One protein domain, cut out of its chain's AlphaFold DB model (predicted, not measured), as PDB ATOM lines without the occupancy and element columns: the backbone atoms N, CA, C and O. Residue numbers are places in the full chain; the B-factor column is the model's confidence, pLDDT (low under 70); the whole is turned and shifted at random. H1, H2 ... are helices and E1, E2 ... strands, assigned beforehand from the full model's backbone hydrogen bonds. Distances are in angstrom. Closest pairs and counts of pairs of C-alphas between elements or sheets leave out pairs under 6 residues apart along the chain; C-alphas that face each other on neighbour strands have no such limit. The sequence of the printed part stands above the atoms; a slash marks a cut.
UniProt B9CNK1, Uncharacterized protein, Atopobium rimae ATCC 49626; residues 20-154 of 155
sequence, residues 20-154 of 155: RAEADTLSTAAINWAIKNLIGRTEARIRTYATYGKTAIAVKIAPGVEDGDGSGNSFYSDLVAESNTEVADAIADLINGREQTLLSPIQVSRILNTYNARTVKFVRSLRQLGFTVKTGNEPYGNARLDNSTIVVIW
ATOM      1  N   ARG A  20     179.262 171.660 172.044       72.00
ATOM      2  CA  ARG A  20     178.423 170.727 172.822       72.00
ATOM      3  C   ARG A  20     178.247 169.336 172.197       72.00
ATOM      4  O   ARG A  20     178.297 168.346 172.911       72.00
ATOM      5  N   ALA A  21     178.021 169.232 170.885       71.81
ATOM      6  CA  ALA A  21     177.773 167.928 170.247       71.81
ATOM      7  C   ALA A  21     179.038 167.049 170.215       71.81
ATOM      8  O   ALA A  21     178.969 165.827 170.364       71.81
ATOM      9  N   GLU A  22     180.194 167.687 170.042       81.50
ATOM     10  CA  GLU A  22     181.498 167.041 170.148       81.50
ATOM     11  C   GLU A  22     181.779 166.620 171.594       81.50
ATOM     12  O   GLU A  22     182.064 165.447 171.834       81.50
ATOM     13  N   ALA A  23     181.572 167.518 172.563       82.69
ATOM     14  CA  ALA A  23     181.705 167.202 173.985       82.69
ATOM     15  C   ALA A  23     180.791 166.042 174.427       82.69
ATOM     16  O   ALA A  23     181.219 165.161 175.173       82.69
ATOM     17  N   ASP A  24     179.556 165.966 173.925       87.56
ATOM     18  CA  ASP A  24     178.642 164.856 174.225       87.56
ATOM     19  C   ASP A  24     179.154 163.509 173.671       87.56
ATOM     20  O   ASP A  24     179.022 162.456 174.307       87.56
ATOM     21  N   THR A  25     179.789 163.532 172.500       87.06
ATOM     22  CA  THR A  25     180.381 162.332 171.892       87.06
ATOM     23  C   THR A  25     181.622 161.887 172.666       87.06
ATOM     24  O   THR A  25     181.714 160.724 173.067       87.06
ATOM     25  N   LEU A  26     182.537 162.822 172.939       89.50
ATOM     26  CA  LEU A  26     183.769 162.572 173.688       89.50
ATOM     27  C   LEU A  26     183.477 162.099 175.116       89.50
ATOM     28  O   LEU A  26     184.056 161.119 175.578       89.50
ATOM     29  N   SER A  27     182.511 162.721 175.794       90.25
ATOM     30  CA  SER A  27     182.149 162.352 177.165       90.25
ATOM     31  C   SER A  27     181.609 160.926 177.279       90.25
ATOM     32  O   SER A  27     181.886 160.237 178.260       90.25
ATOM     33  N   THR A  28     180.884 160.450 176.260       90.88
ATOM     34  CA  THR A  28     180.396 159.065 176.208       90.88
ATOM     35  C   THR A  28     181.549 158.068 176.114       90.88
ATOM     36  O   THR A  28     181.531 157.040 176.796       90.88
ATOM     37  N   ALA A  29     182.541 158.337 175.265       90.50
ATOM     38  CA  ALA A  29     183.710 157.472 175.130       90.50
ATOM     39  C   ALA A  29     184.536 157.472 176.425       90.50
ATOM     40  O   ALA A  29     184.789 156.406 176.995       90.50
ATOM     41  N   ALA A  30     184.829 158.667 176.946       92.06
ATOM     42  CA  ALA A  30     185.634 158.868 178.142       92.06
ATOM     43  C   ALA A  30     185.073 158.146 179.370       92.06
ATOM     44  O   ALA A  30     185.790 157.368 180.002       92.06
ATOM     45  N   ILE A  31     183.781 158.317 179.688       92.75
ATOM     46  CA  ILE A  31     183.202 157.689 180.887       92.75
ATOM     47  C   ILE A  31     183.241 156.157 180.813       92.75
ATOM     48  O   ILE A  31     183.528 155.482 181.803       92.75
ATOM     49  N   ASN A  32     182.983 155.585 179.632       92.25
ATOM     50  CA  ASN A  32     183.002 154.137 179.448       92.25
ATOM     51  C   ASN A  32     184.417 153.570 179.593       92.25
ATOM     52  O   ASN A  32     184.598 152.519 180.216       92.25
ATOM     53  N   TRP A  33     185.409 154.263 179.038       92.88
ATOM     54  CA  TRP A  33     186.805 153.865 179.142       92.88
ATOM     55  C   TRP A  33     187.339 153.969 180.569       92.88
ATOM     56  O   TRP A  33     187.863 152.984 181.094       92.88
ATOM     57  N   ALA A  34     187.131 155.110 181.231       91.62
ATOM     58  CA  ALA A  34     187.601 155.339 182.593       91.62
ATOM     59  C   ALA A  34     187.030 154.305 183.575       91.62
ATOM     60  O   ALA A  34     187.771 153.707 184.355       91.62
ATOM     61  N   ILE A  35     185.733 153.988 183.479       91.06
ATOM     62  CA  ILE A  35     185.103 152.942 184.302       91.06
ATOM     63  C   ILE A  35     185.695 151.559 184.005       91.06
ATOM     64  O   ILE A  35     185.956 150.784 184.927       91.06
ATOM     65  N   LYS A  36     185.910 151.218 182.730       92.44
ATOM     66  CA  LYS A  36     186.498 149.927 182.349       92.44
ATOM     67  C   LYS A  36     187.906 149.769 182.933       92.44
ATOM     68  O   LYS A  36     188.208 148.726 183.517       92.44
ATOM     69  N   ASN A  37     188.743 150.796 182.801       91.62
ATOM     70  CA  ASN A  37     190.111 150.781 183.308       91.62
ATOM     71  C   ASN A  37     190.159 150.751 184.831       91.62
ATOM     72  O   ASN A  37     190.957 150.001 185.394       91.62
ATOM     73  N   LEU A  38     189.279 151.492 185.503       90.12
ATOM     74  CA  LEU A  38     189.142 151.461 186.955       90.12
ATOM     75  C   LEU A  38     188.920 150.036 187.475       90.12
ATOM     76  O   LEU A  38     189.621 149.595 188.389       90.12
ATOM     77  N   ILE A  39     187.976 149.306 186.874       90.06
ATOM     78  CA  ILE A  39     187.655 147.925 187.256       90.06
ATOM     79  C   ILE A  39     188.881 147.029 187.047       90.06
ATOM     80  O   ILE A  39     189.343 146.388 187.992       90.06
ATOM     81  N   GLY A  40     189.462 147.043 185.843       89.06
ATOM     82  CA  GLY A  40     190.611 146.194 185.513       89.06
ATOM     83  C   GLY A  40     191.843 146.476 186.382       89.06
ATOM     84  O   GLY A  40     192.489 145.548 186.873       89.06
ATOM     85  N   ARG A  41     192.151 147.754 186.640       88.94
ATOM     86  CA  ARG A  41     193.265 148.149 187.519       88.94
ATOM     87  C   ARG A  41     193.013 147.751 188.966       88.94
ATOM     88  O   ARG A  41     193.955 147.342 189.638       88.94
ATOM     89  N   THR A  42     191.776 147.846 189.450       89.12
ATOM     90  CA  THR A  42     191.441 147.422 190.815       89.12
ATOM     91  C   THR A  42     191.692 145.928 190.990       89.12
ATOM     92  O   THR A  42     192.391 145.538 191.922       89.12
ATOM     93  N   GLU A  43     191.220 145.095 190.061       88.31
ATOM     94  CA  GLU A  43     191.463 143.648 190.101       88.31
ATOM     95  C   GLU A  43     192.961 143.312 190.085       88.31
ATOM     96  O   GLU A  43     193.430 142.503 190.891       88.31
ATOM     97  N   ALA A  44     193.734 143.960 189.209       87.69
ATOM     98  CA  ALA A  44     195.180 143.766 189.134       87.69
ATOM     99  C   ALA A  44     195.901 144.206 190.424       87.69
ATOM    100  O   ALA A  44     196.798 143.506 190.905       87.69
ATOM    101  N   ARG A  45     195.491 145.339 191.017       88.19
ATOM    102  CA  ARG A  45     196.052 145.857 192.274       88.19
ATOM    103  C   ARG A  45     195.761 144.935 193.448       88.19
ATOM    104  O   ARG A  45     196.687 144.677 194.204       88.19
ATOM    105  N   ILE A  46     194.544 144.400 193.575       88.75
ATOM    106  CA  ILE A  46     194.211 143.429 194.633       88.75
ATOM    107  C   ILE A  46     195.137 142.215 194.535       88.75
ATOM    108  O   ILE A  46     195.807 141.887 195.510       88.75
ATOM    109  N   ARG A  47     195.249 141.597 193.348       86.81
ATOM    110  CA  ARG A  47     196.118 140.422 193.141       86.81
ATOM    111  C   ARG A  47     197.567 140.712 193.514       86.81
ATOM    112  O   ARG A  47     198.190 139.928 194.216       86.81
ATOM    113  N   THR A  48     198.083 141.853 193.069       88.12
ATOM    114  CA  THR A  48     199.474 142.242 193.322       88.12
ATOM    115  C   THR A  48     199.693 142.542 194.803       88.12
ATOM    116  O   THR A  48     200.612 142.018 195.417       88.12
ATOM    117  N   TYR A  49     198.841 143.355 195.422       87.88
ATOM    118  CA  TYR A  49     199.053 143.832 196.791       87.88
ATOM    119  C   TYR A  49     198.817 142.731 197.828       87.88
ATOM    120  O   TYR A  49     199.526 142.697 198.834       87.88
ATOM    121  N   ALA A  50     197.907 141.792 197.552       86.25
ATOM    122  CA  ALA A  50     197.731 140.592 198.364       86.25
ATOM    123  C   ALA A  50     199.027 139.764 198.456       86.25
ATOM    124  O   ALA A  50     199.386 139.325 199.545       86.25
ATOM    125  N   THR A  51     199.798 139.628 197.363       88.81
ATOM    126  CA  THR A  51     201.095 138.911 197.407       88.81
ATOM    127  C   THR A  51     202.153 139.587 198.282       88.81
ATOM    128  O   THR A  51     203.092 138.929 198.720       88.81
ATOM    129  N   TYR A  52     201.978 140.873 198.591       88.25
ATOM    130  CA  TYR A  52     202.859 141.642 199.473       88.25
ATOM    131  C   TYR A  52     202.278 141.836 200.885       88.25
ATOM    132  O   TYR A  52     202.716 142.724 201.616       88.25
ATOM    133  N   GLY A  53     201.276 141.037 201.274       85.44
ATOM    134  CA  GLY A  53     200.704 141.050 202.625       85.44
ATOM    135  C   GLY A  53     199.859 142.286 202.949       85.44
ATOM    136  O   GLY A  53     199.615 142.578 204.118       85.44
ATOM    137  N   LYS A  54     199.422 143.046 201.939       87.62
ATOM    138  CA  LYS A  54     198.416 144.097 202.132       87.62
ATOM    139  C   LYS A  54     197.025 143.473 202.163       87.62
ATOM    140  O   LYS A  54     196.777 142.495 201.467       87.62
ATOM    141  N   THR A  55     196.127 144.110 202.905       88.38
ATOM    142  CA  THR A  55     194.743 143.667 203.136       88.38
ATOM    143  C   THR A  55     193.704 144.672 202.645       88.38
ATOM    144  O   THR A  55     192.507 144.464 202.806       88.38
ATOM    145  N   ALA A  56     194.127 145.798 202.060       87.69
ATOM    146  CA  ALA A  56     193.201 146.800 201.548       87.69
ATOM    147  C   ALA A  56     193.800 147.661 200.431       87.69
ATOM    148  O   ALA A  56     195.014 147.893 200.395       87.69
ATOM    149  N   ILE A  57     192.933 148.200 199.565       86.75
ATOM    150  CA  ILE A  57     193.254 149.304 198.648       86.75
ATOM    151  C   ILE A  57     192.182 150.391 198.623       86.75
ATOM    152  O   ILE A  57     190.980 150.131 198.648       86.75
ATOM    153  N   ALA A  58     192.697 151.606 198.468       82.75
ATOM    154  CA  ALA A  58     192.024 152.834 198.088       82.75
ATOM    155  C   ALA A  58     191.776 152.898 196.573       82.75
ATOM    156  O   ALA A  58     192.720 152.746 195.776       82.75
ATOM    157  N   VAL A  59     190.536 153.162 196.163       80.75
ATOM    158  CA  VAL A  59     190.162 153.382 194.761       80.75
ATOM    159  C   VAL A  59     189.289 154.630 194.648       80.75
ATOM    160  O   VAL A  59     188.143 154.648 195.088       80.75
ATOM    161  N   LYS A  60     189.833 155.673 194.018       78.69
ATOM    162  CA  LYS A  60     189.145 156.945 193.772       78.69
ATOM    163  C   LYS A  60     188.368 156.873 192.449       78.69
ATOM    164  O   LYS A  60     188.960 156.586 191.409       78.69
ATOM    165  N   ILE A  61     187.052 157.082 192.501       73.00
ATOM    166  CA  ILE A  61     186.109 156.930 191.368       73.00
ATOM    167  C   ILE A  61     185.555 158.293 190.902       73.00
ATOM    168  O   ILE A  61     184.777 158.366 189.957       73.00
ATOM    169  N   ALA A  62     185.985 159.396 191.517       66.50
ATOM    170  CA  ALA A  62     185.822 160.732 190.955       66.50
ATOM    171  C   ALA A  62     186.983 161.644 191.380       66.50
ATOM    172  O   ALA A  62     187.545 161.455 192.459       66.50
ATOM    173  N   PRO A  63     187.385 162.600 190.540       62.84
ATOM    174  CA  PRO A  63     188.354 163.642 190.892       62.84
ATOM    175  C   PRO A  63     187.811 164.632 191.916       62.84
ATOM    176  O   PRO A  63     186.680 165.080 191.789       62.84
ATOM    177  N   GLY A  64     188.625 165.000 192.902       57.72
ATOM    178  CA  GLY A  64     188.275 166.014 193.901       57.72
ATOM    179  C   GLY A  64     188.511 167.447 193.439       57.72
ATOM    180  O   GLY A  64     189.052 167.686 192.367       57.72
ATOM    181  N   VAL A  65     188.089 168.419 194.257       51.78
ATOM    182  CA  VAL A  65     188.229 169.867 193.968       51.78
ATOM    183  C   VAL A  65     189.699 170.286 193.830       51.78
ATOM    184  O   VAL A  65     190.019 171.141 193.015       51.78
ATOM    185  N   GLU A  66     190.600 169.659 194.591       51.31
ATOM    186  CA  GLU A  66     192.047 169.924 194.546       51.31
ATOM    187  C   GLU A  66     192.817 168.958 193.632       51.31
ATOM    188  O   GLU A  66     194.029 169.094 193.485       51.31
ATOM    189  N   ASP A  67     192.137 168.026 192.952       53.69
ATOM    190  CA  ASP A  67     192.756 167.195 191.909       53.69
ATOM    191  C   ASP A  67     192.889 167.988 190.593       53.69
ATOM    192  O   ASP A  67     192.878 167.381 189.528       53.69
ATOM    193  N   GLY A  68     192.982 169.324 190.648       46.38
ATOM    194  CA  GLY A  68     192.807 170.292 189.552       46.38
ATOM    195  C   GLY A  68     193.785 170.221 188.371       46.38
ATOM    196  O   GLY A  68     193.860 171.184 187.630       46.38
ATOM    197  N   ASP A  69     194.494 169.099 188.207       52.16
ATOM    198  CA  ASP A  69     195.298 168.694 187.041       52.16
ATOM    199  C   ASP A  69     195.368 167.147 186.882       52.16
ATOM    200  O   ASP A  69     196.232 166.595 186.198       52.16
ATOM    201  N   GLY A  70     194.513 166.383 187.573       51.91
ATOM    202  CA  GLY A  70     194.515 164.916 187.558       51.91
ATOM    203  C   GLY A  70     195.608 164.233 188.385       51.91
ATOM    204  O   GLY A  70     195.756 163.009 188.303       51.91
ATOM    205  N   SER A  71     196.383 164.980 189.177       53.75
ATOM    206  CA  SER A  71     197.511 164.431 189.940       53.75
ATOM    207  C   SER A  71     197.058 163.332 190.907       53.75
ATOM    208  O   SER A  71     196.251 163.552 191.808       53.75
ATOM    209  N   GLY A  72     197.561 162.113 190.697       62.06
ATOM    210  CA  GLY A  72     197.242 160.944 191.521       62.06
ATOM    211  C   GLY A  72     195.872 160.305 191.262       62.06
ATOM    212  O   GLY A  72     195.568 159.280 191.878       62.06
ATOM    213  N   ASN A  73     195.063 160.836 190.336       76.56
ATOM    214  CA  ASN A  73     193.741 160.301 190.026       76.56
ATOM    215  C   ASN A  73     193.711 159.595 188.670       76.56
ATOM    216  O   ASN A  73     193.415 160.178 187.628       76.56
ATOM    217  N   SER A  74     193.948 158.284 188.701       80.12
ATOM    218  CA  SER A  74     194.002 157.474 187.487       80.12
ATOM    219  C   SER A  74     192.681 157.440 186.706       80.12
ATOM    220  O   SER A  74     192.707 157.217 185.502       80.12
ATOM    221  N   PHE A  75     191.539 157.650 187.377       87.75
ATOM    222  CA  PHE A  75     190.231 157.719 186.719       87.75
ATOM    223  C   PHE A  75     190.111 158.994 185.881       87.75
ATOM    224  O   PHE A  75     189.725 158.928 184.719       87.75
ATOM    225  N   TYR A  76     190.512 160.141 186.432       86.62
ATOM    226  CA  TYR A  76     190.549 161.395 185.681       86.62
ATOM    227  C   TYR A  76     191.567 161.354 184.538       86.62
ATOM    228  O   TYR A  76     191.248 161.772 183.429       86.62
ATOM    229  N   SER A  77     192.754 160.774 184.756       86.62
ATOM    230  CA  SER A  77     193.727 160.586 183.671       86.62
ATOM    231  C   SER A  77     193.145 159.778 182.505       86.62
ATOM    232  O   SER A  77     193.413 160.098 181.350       86.62
ATOM    233  N   ASP A  78     192.321 158.763 182.788       89.94
ATOM    234  CA  ASP A  78     191.625 157.999 181.748       89.94
ATOM    235  C   ASP A  78     190.531 158.822 181.042       89.94
ATOM    236  O   ASP A  78     190.325 158.635 179.844       89.94
ATOM    237  N   LEU A  79     189.846 159.733 181.747       90.25
ATOM    238  CA  LEU A  79     188.884 160.652 181.124       90.25
ATOM    239  C   LEU A  79     189.584 161.593 180.138       90.25
ATOM    240  O   LEU A  79     189.140 161.710 178.997       90.25
ATOM    241  N   VAL A  80     190.685 162.225 180.560       88.50
ATOM    242  CA  VAL A  80     191.468 163.142 179.715       88.50
ATOM    243  C   VAL A  80     192.025 162.412 178.496       88.50
ATOM    244  O   VAL A  80     191.929 162.927 177.385       88.50
ATOM    245  N   ALA A  81     192.557 161.200 178.684       87.69
ATOM    246  CA  ALA A  81     193.154 160.413 177.605       87.69
ATOM    247  C   ALA A  81     192.166 160.060 176.478       87.69
ATOM    248  O   ALA A  81     192.575 159.966 175.325       87.69
ATOM    249  N   GLU A  82     190.882 159.882 176.799       91.12
ATOM    250  CA  GLU A  82     189.826 159.538 175.831       91.12
ATOM    251  C   GLU A  82     188.907 160.710 175.467       91.12
ATOM    252  O   GLU A  82     187.886 160.536 174.796       91.12
ATOM    253  N   SER A  83     189.234 161.917 175.922       88.88
ATOM    254  CA  SER A  83     188.515 163.128 175.543       88.88
ATOM    255  C   SER A  83     189.463 164.324 175.461       88.88
ATOM    256  O   SER A  83     190.306 164.385 174.571       88.88
ATOM    257  N   ASN A  84     189.291 165.292 176.355       87.25
ATOM    258  CA  ASN A  84     190.131 166.459 176.564       87.25
ATOM    259  C   ASN A  84     189.889 166.985 177.991       87.25
ATOM    260  O   ASN A  84     188.998 166.502 178.692       87.25
ATOM    261  N   THR A  85     190.671 167.977 178.417       86.56
ATOM    262  CA  THR A  85     190.570 168.555 179.763       86.56
ATOM    263  C   THR A  85     189.180 169.128 180.051       86.56
ATOM    264  O   THR A  85     188.592 168.777 181.063       86.56
ATOM    265  N   GLU A  86     188.587 169.900 179.133       86.56
ATOM    266  CA  GLU A  86     187.266 170.521 179.342       86.56
ATOM    267  C   GLU A  86     186.150 169.484 179.564       86.56
ATOM    268  O   GLU A  86     185.285 169.648 180.424       86.56
ATOM    269  N   VAL A  87     186.163 168.391 178.795       89.31
ATOM    270  CA  VAL A  87     185.197 167.293 178.925       89.31
ATOM    271  C   VAL A  87     185.451 166.491 180.197       89.31
ATOM    272  O   VAL A  87     184.491 166.125 180.880       89.31
ATOM    273  N   ALA A  88     186.713 166.221 180.532       88.69
ATOM    274  CA  ALA A  88     187.071 165.537 181.769       88.69
ATOM    275  C   ALA A  88     186.633 166.346 183.000       88.69
ATOM    276  O   ALA A  88     186.045 165.769 183.915       88.69
ATOM    277  N   ASP A  89     186.822 167.666 182.978       85.31
ATOM    278  CA  ASP A  89     186.383 168.597 184.019       85.31
ATOM    279  C   ASP A  89     184.856 168.653 184.115       85.31
ATOM    280  O   ASP A  89     184.296 168.526 185.199       85.31
ATOM    281  N   ALA A  90     184.145 168.713 182.987       88.50
ATOM    282  CA  ALA A  90     182.683 168.689 183.005       88.50
ATOM    283  C   ALA A  90     182.118 167.381 183.596       88.50
ATOM    284  O   ALA A  90     181.110 167.400 184.305       88.50
ATOM    285  N   ILE A  91     182.755 166.234 183.329       89.44
ATOM    286  CA  ILE A  91     182.384 164.943 183.935       89.44
ATOM    287  C   ILE A  91     182.742 164.918 185.426       89.44
ATOM    288  O   ILE A  91     181.952 164.432 186.235       89.44
ATOM    289  N   ALA A  92     183.920 165.429 185.788       84.62
ATOM    290  CA  ALA A  92     184.388 165.563 187.162       84.62
ATOM    291  C   ALA A  92     183.407 166.374 188.011       84.62
ATOM    292  O   ALA A  92     182.951 165.914 189.061       84.62
ATOM    293  N   ASP A  93     183.054 167.561 187.533       82.31
ATOM    294  CA  ASP A  93     182.095 168.453 188.164       82.31
ATOM    295  C   ASP A  93     180.734 167.775 188.284       82.31
ATOM    296  O   ASP A  93     180.176 167.717 189.381       82.31
ATOM    297  N   LEU A  94     180.262 167.135 187.210       86.31
ATOM    298  CA  LEU A  94     178.998 166.410 187.212       86.31
ATOM    299  C   LEU A  94     178.937 165.303 188.279       86.31
ATOM    300  O   LEU A  94     177.945 165.202 189.001       86.31
ATOM    301  N   ILE A  95     179.973 164.465 188.393       83.19
ATOM    302  CA  ILE A  95     180.002 163.367 189.378       83.19
ATOM    303  C   ILE A  95     180.033 163.911 190.813       83.19
ATOM    304  O   ILE A  95     179.432 163.317 191.707       83.19
ATOM    305  N   ASN A  96     180.678 165.058 191.029       77.06
ATOM    306  CA  ASN A  96     180.712 165.730 192.326       77.06
ATOM    307  C   ASN A  96     179.476 166.593 192.616       77.06
ATOM    308  O   ASN A  96     179.433 167.262 193.648       77.06
ATOM    309  N   GLY A  97     178.482 166.607 191.722       77.50
ATOM    310  CA  GLY A  97     177.275 167.420 191.874       77.50
ATOM    311  C   GLY A  97     177.508 168.924 191.704       77.50
ATOM    312  O   GLY A  97     176.706 169.719 192.188       77.50
ATOM    313  N   ARG A  98     178.601 169.320 191.045       81.44
ATOM    314  CA  ARG A  98     178.901 170.711 190.690       81.44
ATOM    315  C   ARG A  98     178.243 171.067 189.357       81.44
ATOM    316  O   ARG A  98     177.927 170.199 188.539       81.44
ATOM    317  N   GLU A  99     178.013 172.358 189.148       80.38
ATOM    318  CA  GLU A  99     177.446 172.847 187.895       80.38
ATOM    319  C   GLU A  99     178.458 172.755 186.749       80.38
ATOM    320  O   GLU A  99     179.640 173.029 186.924       80.38
ATOM    321  N   GLN A 100     177.973 172.409 185.556       86.06
ATOM    322  CA  GLN A 100     178.739 172.431 184.311       86.06
ATOM    323  C   GLN A 100     177.820 172.861 183.159       86.06
ATOM    324  O   GLN A 100     176.623 172.565 183.171       86.06
ATOM    325  N   THR A 101     178.361 173.538 182.146       86.75
ATOM    326  CA  THR A 101     177.579 174.078 181.012       86.75
ATOM    327  C   THR A 101     177.938 173.463 179.657       86.75
ATOM    328  O   THR A 101     177.309 173.783 178.637       86.75
ATOM    329  N   LEU A 102     178.959 172.603 179.636       88.31
ATOM    330  CA  LEU A 102     179.552 172.038 178.429       88.31
ATOM    331  C   LEU A 102     178.655 170.952 177.819       88.31
ATOM    332  O   LEU A 102     178.294 171.034 176.645       88.31
ATOM    333  N   LEU A 103     178.254 169.977 178.632       88.25
ATOM    334  CA  LEU A 103     177.468 168.807 178.242       88.25
ATOM    335  C   LEU A 103     175.973 169.116 178.219       88.25
ATOM    336  O   LEU A 103     175.457 169.857 179.062       88.25
ATOM    337  N   SER A 104     175.256 168.520 177.265       89.31
ATOM    338  CA  SER A 104     173.803 168.687 177.180       89.31
ATOM    339  C   SER A 104     173.072 168.033 178.368       89.31
ATOM    340  O   SER A 104     173.554 167.040 178.915       89.31
ATOM    341  N   PRO A 105     171.864 168.497 178.751       89.88
ATOM    342  CA  PRO A 105     171.098 167.883 179.848       89.88
ATOM    343  C   PRO A 105     170.804 166.384 179.652       89.88
ATOM    344  O   PRO A 105     170.796 165.597 180.603       89.88
ATOM    345  N   ILE A 106     170.586 165.970 178.398       89.31
ATOM    346  CA  ILE A 106     170.393 164.558 178.043       89.31
ATOM    347  C   ILE A 106     171.681 163.781 178.311       89.31
ATOM    348  O   ILE A 106     171.639 162.687 178.877       89.31
ATOM    349  N   GLN A 107     172.824 164.346 177.926       92.12
ATOM    350  CA  GLN A 107     174.112 163.704 178.115       92.12
ATOM    351  C   GLN A 107     174.514 163.624 179.587       92.12
ATOM    352  O   GLN A 107     174.938 162.563 180.042       92.12
ATOM    353  N   VAL A 108     174.276 164.686 180.351       91.94
ATOM    354  CA  VAL A 108     174.402 164.705 181.814       91.94
ATOM    355  C   VAL A 108     173.665 163.520 182.441       91.94
ATOM    356  O   VAL A 108     174.255 162.724 183.175       91.94
ATOM    357  N   SER A 109     172.394 163.339 182.079       88.88
ATOM    358  CA  SER A 109     171.569 162.243 182.599       88.88
ATOM    359  C   SER A 109     172.136 160.867 182.222       88.88
ATOM    360  O   SER A 109     172.150 159.946 183.037       88.88
ATOM    361  N   ARG A 110     172.640 160.710 180.991       91.38
ATOM    362  CA  ARG A 110     173.249 159.456 180.513       91.38
ATOM    363  C   ARG A 110     174.543 159.115 181.242       91.38
ATOM    364  O   ARG A 110     174.740 157.948 181.587       91.38
ATOM    365  N   ILE A 111     175.402 160.102 181.478       91.25
ATOM    366  CA  ILE A 111     176.672 159.919 182.184       91.25
ATOM    367  C   ILE A 111     176.405 159.522 183.629       91.25
ATOM    368  O   ILE A 111     176.922 158.492 184.056       91.25
ATOM    369  N   LEU A 112     175.537 160.247 184.342       88.75
ATOM    370  CA  LEU A 112     175.177 159.904 185.722       88.75
ATOM    371  C   LEU A 112     174.569 158.503 185.824       88.75
ATOM    372  O   LEU A 112     174.963 157.723 186.688       88.75
ATOM    373  N   ASN A 113     173.659 158.140 184.916       87.88
ATOM    374  CA  ASN A 113     173.075 156.799 184.891       87.88
ATOM    375  C   ASN A 113     174.129 155.716 184.636       87.88
ATOM    376  O   ASN A 113     174.135 154.687 185.311       87.88
ATOM    377  N   THR A 114     175.035 155.949 183.683       89.62
ATOM    378  CA  THR A 114     176.111 155.007 183.348       89.62
ATOM    379  C   THR A 114     177.072 154.842 184.518       89.62
ATOM    380  O   THR A 114     177.347 153.713 184.924       89.62
ATOM    381  N   TYR A 115     177.532 155.955 185.084       87.56
ATOM    382  CA  TYR A 115     178.393 155.995 186.256       87.56
ATOM    383  C   TYR A 115     177.756 155.247 187.430       87.56
ATOM    384  O   TYR A 115     178.319 154.262 187.906       87.56
ATOM    385  N   ASN A 116     176.535 155.617 187.825       85.12
ATOM    386  CA  ASN A 116     175.843 154.998 188.955       85.12
ATOM    387  C   ASN A 116     175.629 153.495 188.742       85.12
ATOM    388  O   ASN A 116     175.993 152.690 189.599       85.12
ATOM    389  N   ALA A 117     175.094 153.087 187.588       88.50
ATOM    390  CA  ALA A 117     174.816 151.679 187.316       88.50
ATOM    391  C   ALA A 117     176.092 150.823 187.323       88.50
ATOM    392  O   ALA A 117     176.103 149.710 187.859       88.50
ATOM    393  N   ARG A 118     177.183 151.329 186.736       89.56
ATOM    394  CA  ARG A 118     178.453 150.599 186.644       89.56
ATOM    395  C   ARG A 118     179.188 150.559 187.978       89.56
ATOM    396  O   ARG A 118     179.657 149.485 188.345       89.56
ATOM    397  N   THR A 119     179.234 151.665 188.716       84.25
ATOM    398  CA  THR A 119     179.864 151.727 190.042       84.25
ATOM    399  C   THR A 119     179.120 150.840 191.040       84.25
ATOM    400  O   THR A 119     179.747 150.043 191.736       84.25
ATOM    401  N   VAL A 120     177.780 150.860 191.044       87.00
ATOM    402  CA  VAL A 120     176.969 149.954 191.879       87.00
ATOM    403  C   VAL A 120     177.213 148.493 191.509       87.00
ATOM    404  O   VAL A 120     177.424 147.659 192.395       87.00
ATOM    405  N   LYS A 121     177.222 148.163 190.209       91.00
ATOM    406  CA  LYS A 121     177.532 146.802 189.752       91.00
ATOM    407  C   LYS A 121     178.922 146.371 190.215       91.00
ATOM    408  O   LYS A 121     179.063 145.258 190.709       91.00
ATOM    409  N   PHE A 122     179.918 147.241 190.089       90.38
ATOM    410  CA  PHE A 122     181.290 146.961 190.489       90.38
ATOM    411  C   PHE A 122     181.415 146.687 191.993       90.38
ATOM    412  O   PHE A 122     181.931 145.640 192.382       90.38
ATOM    413  N   VAL A 123     180.852 147.557 192.838       89.06
ATOM    414  CA  VAL A 123     180.806 147.355 194.298       89.06
ATOM    415  C   VAL A 123     180.101 146.043 194.651       89.06
ATOM    416  O   VAL A 123     180.572 145.293 195.507       89.06
ATOM    417  N   ARG A 124     178.987 145.727 193.979       90.44
ATOM    418  CA  ARG A 124     178.272 144.459 194.179       90.44
ATOM    419  C   ARG A 124     179.132 143.254 193.798       90.44
ATOM    420  O   ARG A 124     179.149 142.289 194.554       90.44
ATOM    421  N   SER A 125     179.836 143.308 192.669       92.69
ATOM    422  CA  SER A 125     180.739 142.238 192.237       92.69
ATOM    423  C   SER A 125     181.861 142.007 193.245       92.69
ATOM    424  O   SER A 125     182.108 140.865 193.613       92.69
ATOM    425  N   LEU A 126     182.475 143.069 193.772       91.56
ATOM    426  CA  LEU A 126     183.492 142.950 194.819       91.56
ATOM    427  C   LEU A 126     182.935 142.277 196.085       91.56
ATOM    428  O   LEU A 126     183.535 141.336 196.598       91.56
ATOM    429  N   ARG A 127     181.749 142.684 196.550       91.44
ATOM    430  CA  ARG A 127     181.094 142.049 197.709       91.44
ATOM    431  C   ARG A 127     180.770 140.573 197.470       91.44
ATOM    432  O   ARG A 127     180.938 139.760 198.369       91.44
ATOM    433  N   GLN A 128     180.326 140.214 196.266       92.00
ATOM    434  CA  GLN A 128     180.055 138.819 195.893       92.00
ATOM    435  C   GLN A 128     181.317 137.951 195.861       92.00
ATOM    436  O   GLN A 128     181.226 136.750 196.087       92.00
ATOM    437  N   LEU A 129     182.479 138.554 195.610       91.00
ATOM    438  CA  LEU A 129     183.781 137.889 195.678       91.00
ATOM    439  C   LEU A 129     184.322 137.761 197.114       91.00
ATOM    440  O   LEU A 129     185.417 137.243 197.296       91.00
ATOM    441  N   GLY A 130     183.571 138.214 198.125       91.12
ATOM    442  CA  GLY A 130     183.957 138.125 199.536       91.12
ATOM    443  C   GLY A 130     184.716 139.342 200.067       91.12
ATOM    444  O   GLY A 130     185.077 139.359 201.239       91.12
ATOM    445  N   PHE A 131     184.931 140.382 199.252       92.56
ATOM    446  CA  PHE A 131     185.579 141.604 199.722       92.56
ATOM    447  C   PHE A 131     184.646 142.434 200.606       92.56
ATOM    448  O   PHE A 131     183.481 142.677 200.269       92.56
ATOM    449  N   THR A 132     185.195 142.987 201.685       92.12
ATOM    450  CA  THR A 132     184.524 144.059 202.422       92.12
ATOM    451  C   THR A 132     184.744 145.370 201.674       92.12
ATOM    452  O   THR A 132     185.875 145.814 201.497       92.12
ATOM    453  N   VAL A 133     183.658 146.009 201.226       88.50
ATOM    454  CA  VAL A 133     183.720 147.278 200.480       88.50
ATOM    455  C   VAL A 133     183.071 148.396 201.279       88.50
ATOM    456  O   VAL A 133     181.855 148.366 201.516       88.50
ATOM    457  N   LYS A 134     183.880 149.393 201.642       85.44
ATOM    458  CA  LYS A 134     183.450 150.639 202.282       85.44
ATOM    459  C   LYS A 134     183.437 151.766 201.251       85.44
ATOM    460  O   LYS A 134     184.299 151.829 200.381       85.44
ATOM    461  N   THR A 135     182.445 152.636 201.345       73.19
ATOM    462  CA  THR A 135     182.315 153.846 200.525       73.19
ATOM    463  C   THR A 135     182.488 155.046 201.451       73.19
ATOM    464  O   THR A 135     181.774 155.123 202.452       73.19
ATOM    465  N   GLY A 136     183.415 155.955 201.148       62.75
ATOM    466  CA  GLY A 136     183.712 157.121 201.992       62.75
ATOM    467  C   GLY A 136     184.779 156.902 203.082       62.75
ATOM    468  O   GLY A 136     185.333 155.812 203.214       62.75
ATOM    469  N   ASN A 137     185.069 157.995 203.807       49.00
ATOM    470  CA  ASN A 137     186.212 158.293 204.695       49.00
ATOM    471  C   ASN A 137     187.250 157.182 204.936       49.00
ATOM    472  O   ASN A 137     187.047 156.245 205.714       49.00
ATOM    473  N   GLU A 138     188.412 157.381 204.312       46.22
ATOM    474  CA  GLU A 138     189.606 156.551 204.447       46.22
ATOM    475  C   GLU A 138     190.347 156.745 205.782       46.22
ATOM    476  O   GLU A 138     190.428 157.865 206.285       46.22
ATOM    477  N   PRO A 139     190.965 155.677 206.326       38.44
ATOM    478  CA  PRO A 139     191.838 155.767 207.494       38.44
ATOM    479  C   PRO A 139     193.311 156.115 207.183       38.44
ATOM    480  O   PRO A 139     194.058 156.333 208.132       38.44
ATOM    481  N   TYR A 140     193.767 156.168 205.920       34.88
ATOM    482  CA  TYR A 140     195.196 156.369 205.599       34.88
ATOM    483  C   TYR A 140     195.460 157.002 204.219       34.88
ATOM    484  O   TYR A 140     195.189 156.372 203.205       34.88
ATOM    485  N   GLY A 141     196.142 158.158 204.191       37.34
ATOM    486  CA  GLY A 141     196.794 158.718 202.993       37.34
ATOM    487  C   GLY A 141     196.419 160.173 202.684       37.34
ATOM    488  O   GLY A 141     195.272 160.565 202.829       37.34
ATOM    489  N   ASN A 142     197.397 160.979 202.249       35.97
ATOM    490  CA  ASN A 142     197.343 162.448 202.089       35.97
ATOM    491  C   ASN A 142     196.381 163.004 201.006       35.97
ATOM    492  O   ASN A 142     196.566 164.135 200.558       35.97
ATOM    493  N   ALA A 143     195.362 162.266 200.571       40.88
ATOM    494  CA  ALA A 143     194.353 162.781 199.649       40.88
ATOM    495  C   ALA A 143     193.121 163.228 200.448       40.88
ATOM    496  O   ALA A 143     192.432 162.417 201.063       40.88
ATOM    497  N   ARG A 144     192.881 164.542 200.481       41.66
ATOM    498  CA  ARG A 144     191.747 165.166 201.173       41.66
ATOM    499  C   ARG A 144     190.413 164.545 200.723       41.66
ATOM    500  O   ARG A 144     190.228 164.200 199.559       41.66
ATOM    501  N   LEU A 145     189.540 164.384 201.715       44.19
ATOM    502  CA  LEU A 145     188.283 163.633 201.737       44.19
ATOM    503  C   LEU A 145     187.399 163.903 200.514       44.19
ATOM    504  O   LEU A 145     187.027 165.048 200.272       44.19
ATOM    505  N   ASP A 146     187.003 162.842 199.809       50.56
ATOM    506  CA  ASP A 146     186.008 162.935 198.743       50.56
ATOM    507  C   ASP A 146     185.080 161.710 198.747       50.56
ATOM    508  O   ASP A 146     185.538 160.563 198.831       50.56
ATOM    509  N   ASN A 147     183.763 161.943 198.663       56.09
ATOM    510  CA  ASN A 147     182.702 160.920 198.780       56.09
ATOM    511  C   ASN A 147     182.711 159.879 197.640       56.09
ATOM    512  O   ASN A 147     181.914 158.940 197.626       56.09
ATOM    513  N   SER A 148     183.619 160.044 196.685       65.81
ATOM    514  CA  SER A 148     183.810 159.238 195.487       65.81
ATOM    515  C   SER A 148     184.878 158.141 195.634       65.81
ATOM    516  O   SER A 148     185.228 157.484 194.652       65.81
ATOM    517  N   THR A 149     185.400 157.916 196.844       77.62
ATOM    518  CA  THR A 149     186.400 156.870 197.120       77.62
ATOM    519  C   THR A 149     185.753 155.594 197.658       77.62
ATOM    520  O   THR A 149     184.920 155.631 198.570       77.62
ATOM    521  N   ILE A 150     186.165 154.448 197.114       81.75
ATOM    522  CA  ILE A 150     185.858 153.127 197.662       81.75
ATOM    523  C   ILE A 150     187.118 152.514 198.269       81.75
ATOM    524  O   ILE A 150     188.204 152.578 197.693       81.75
ATOM    525  N   VAL A 151     186.949 151.868 199.414       85.25
ATOM    526  CA  VAL A 151     187.988 151.073 200.062       85.25
ATOM    527  C   VAL A 151     187.587 149.613 199.963       85.25
ATOM    528  O   VAL A 151     186.523 149.216 200.445       85.25
ATOM    529  N   VAL A 152     188.439 148.818 199.323       88.12
ATOM    530  CA  VAL A 152     188.265 147.371 199.176       88.12
ATOM    531  C   VAL A 152     189.196 146.684 200.159       88.12
ATOM    532  O   VAL A 152     190.388 146.970 200.150       88.12
ATOM    533  N   ILE A 153     188.653 145.805 200.998       88.81
ATOM    534  CA  ILE A 153     189.363 145.118 202.080       88.81
ATOM    535  C   ILE A 153     189.216 143.601 201.888       88.81
ATOM    536  O   ILE A 153     188.119 143.121 201.587       88.81
ATOM    537  N   TRP A 154     190.313 142.868 202.067       89.12
ATOM    538  CA  TRP A 154     190.392 141.407 202.104       89.12
ATOM    539  C   TRP A 154     191.217 140.953 203.306       89.12
ATOM    540  O   TRP A 154     192.248 141.550 203.611       89.12
TER     541      TRP A 154
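Overview. This is residues 20 to 154 of the 155 residues of an uncharacterized protein of Atopobium rimae ATCC 49626 (UniProt B9CNK1). Two long helices, H1 and H4, run side by side the same way and make the long axis; on one side of this pair sit two smaller parts, a helical hairpin of H2 and H3 near the helices' first residues and a small sheet, E1 E3 E2, near their last. Two long links make loops: residues 61 to 73 lead from E1 of the sheet to H2 of the helical hairpin, and residues 136 to 148 join E2 and E3 within the sheet. The printed part has 135 residues, in the order H1 E1 H2 H3 H4 E2 E3; the sheet is antiparallel and the class is mostly helix. It is compact, with a radius of gyration of the C-alphas of 15.0 A, yet elongated, spanning 47 by 29 by 22 A.

Along the chain. H1, residues 20 to 51, begins at C-alpha 20 (178.423, 170.727, 172.822) and is 46.2 A long. E1 is residues 56 to 60, 13.4 A. H2 is residues 74 to 81, 10.3 A, and H3 is residues 85 to 95, 15.2 A. H4, residues 105 to 128, is 34.4 A long and begins at C-alpha 105 (171.098, 167.883, 179.848). E2 is residues 132 to 135, 10.2 A. E3, residues 149 to 153, 13.1 A, ends at C-alpha 153 (189.363, 145.118, 202.080).

Arrangement. H1 touches H4 with residues 24 to 39 alone, at a shallow tilt of 13 degrees, the same way; the closest C-alphas, of Asp 24 and Gln 107, are 6.1 A apart. H1 touches H2 with residues 27 to 38 alone, opposite ways at 35.4 degrees, only just a steep tilt; C-alphas Ala 30 and Leu 79 are closest, 4.8 A. H2 and H3 form a hairpin at a steep tilt of 43 degrees, closest at C-alphas Leu 79 and Ala 88, 5.3 A. H3 touches H4, whose residues 108 to 112 alone take part, closest at C-alphas Ile 95 and Leu 112, 7.0 A. H1 only grazes the sheet with residues 38 to 50, and H4 with residues 119 to 127; H3 is not on it. E3 is the inner strand. Across E1 and E3, N 57 and O 152 are 2.9 A apart, within hydrogen-bond range; across the hairpin E2 and E3, N 151 and O 134 are 2.8 A apart, also within it. Every O i to N i+4 pair is within range in H2, H3 and H4, and 26 of 28 in H1.

Size, cuts and confidence. The two C-alphas farthest apart, of Ala 21 and Gly 53, are 47.9 A apart. The printed part has no cut. The links E1 to H2 and E2 to E3 are long. Mean pLDDT of the printed part is 80.7; residues 62 to 72 and 136 to 148 are under 70.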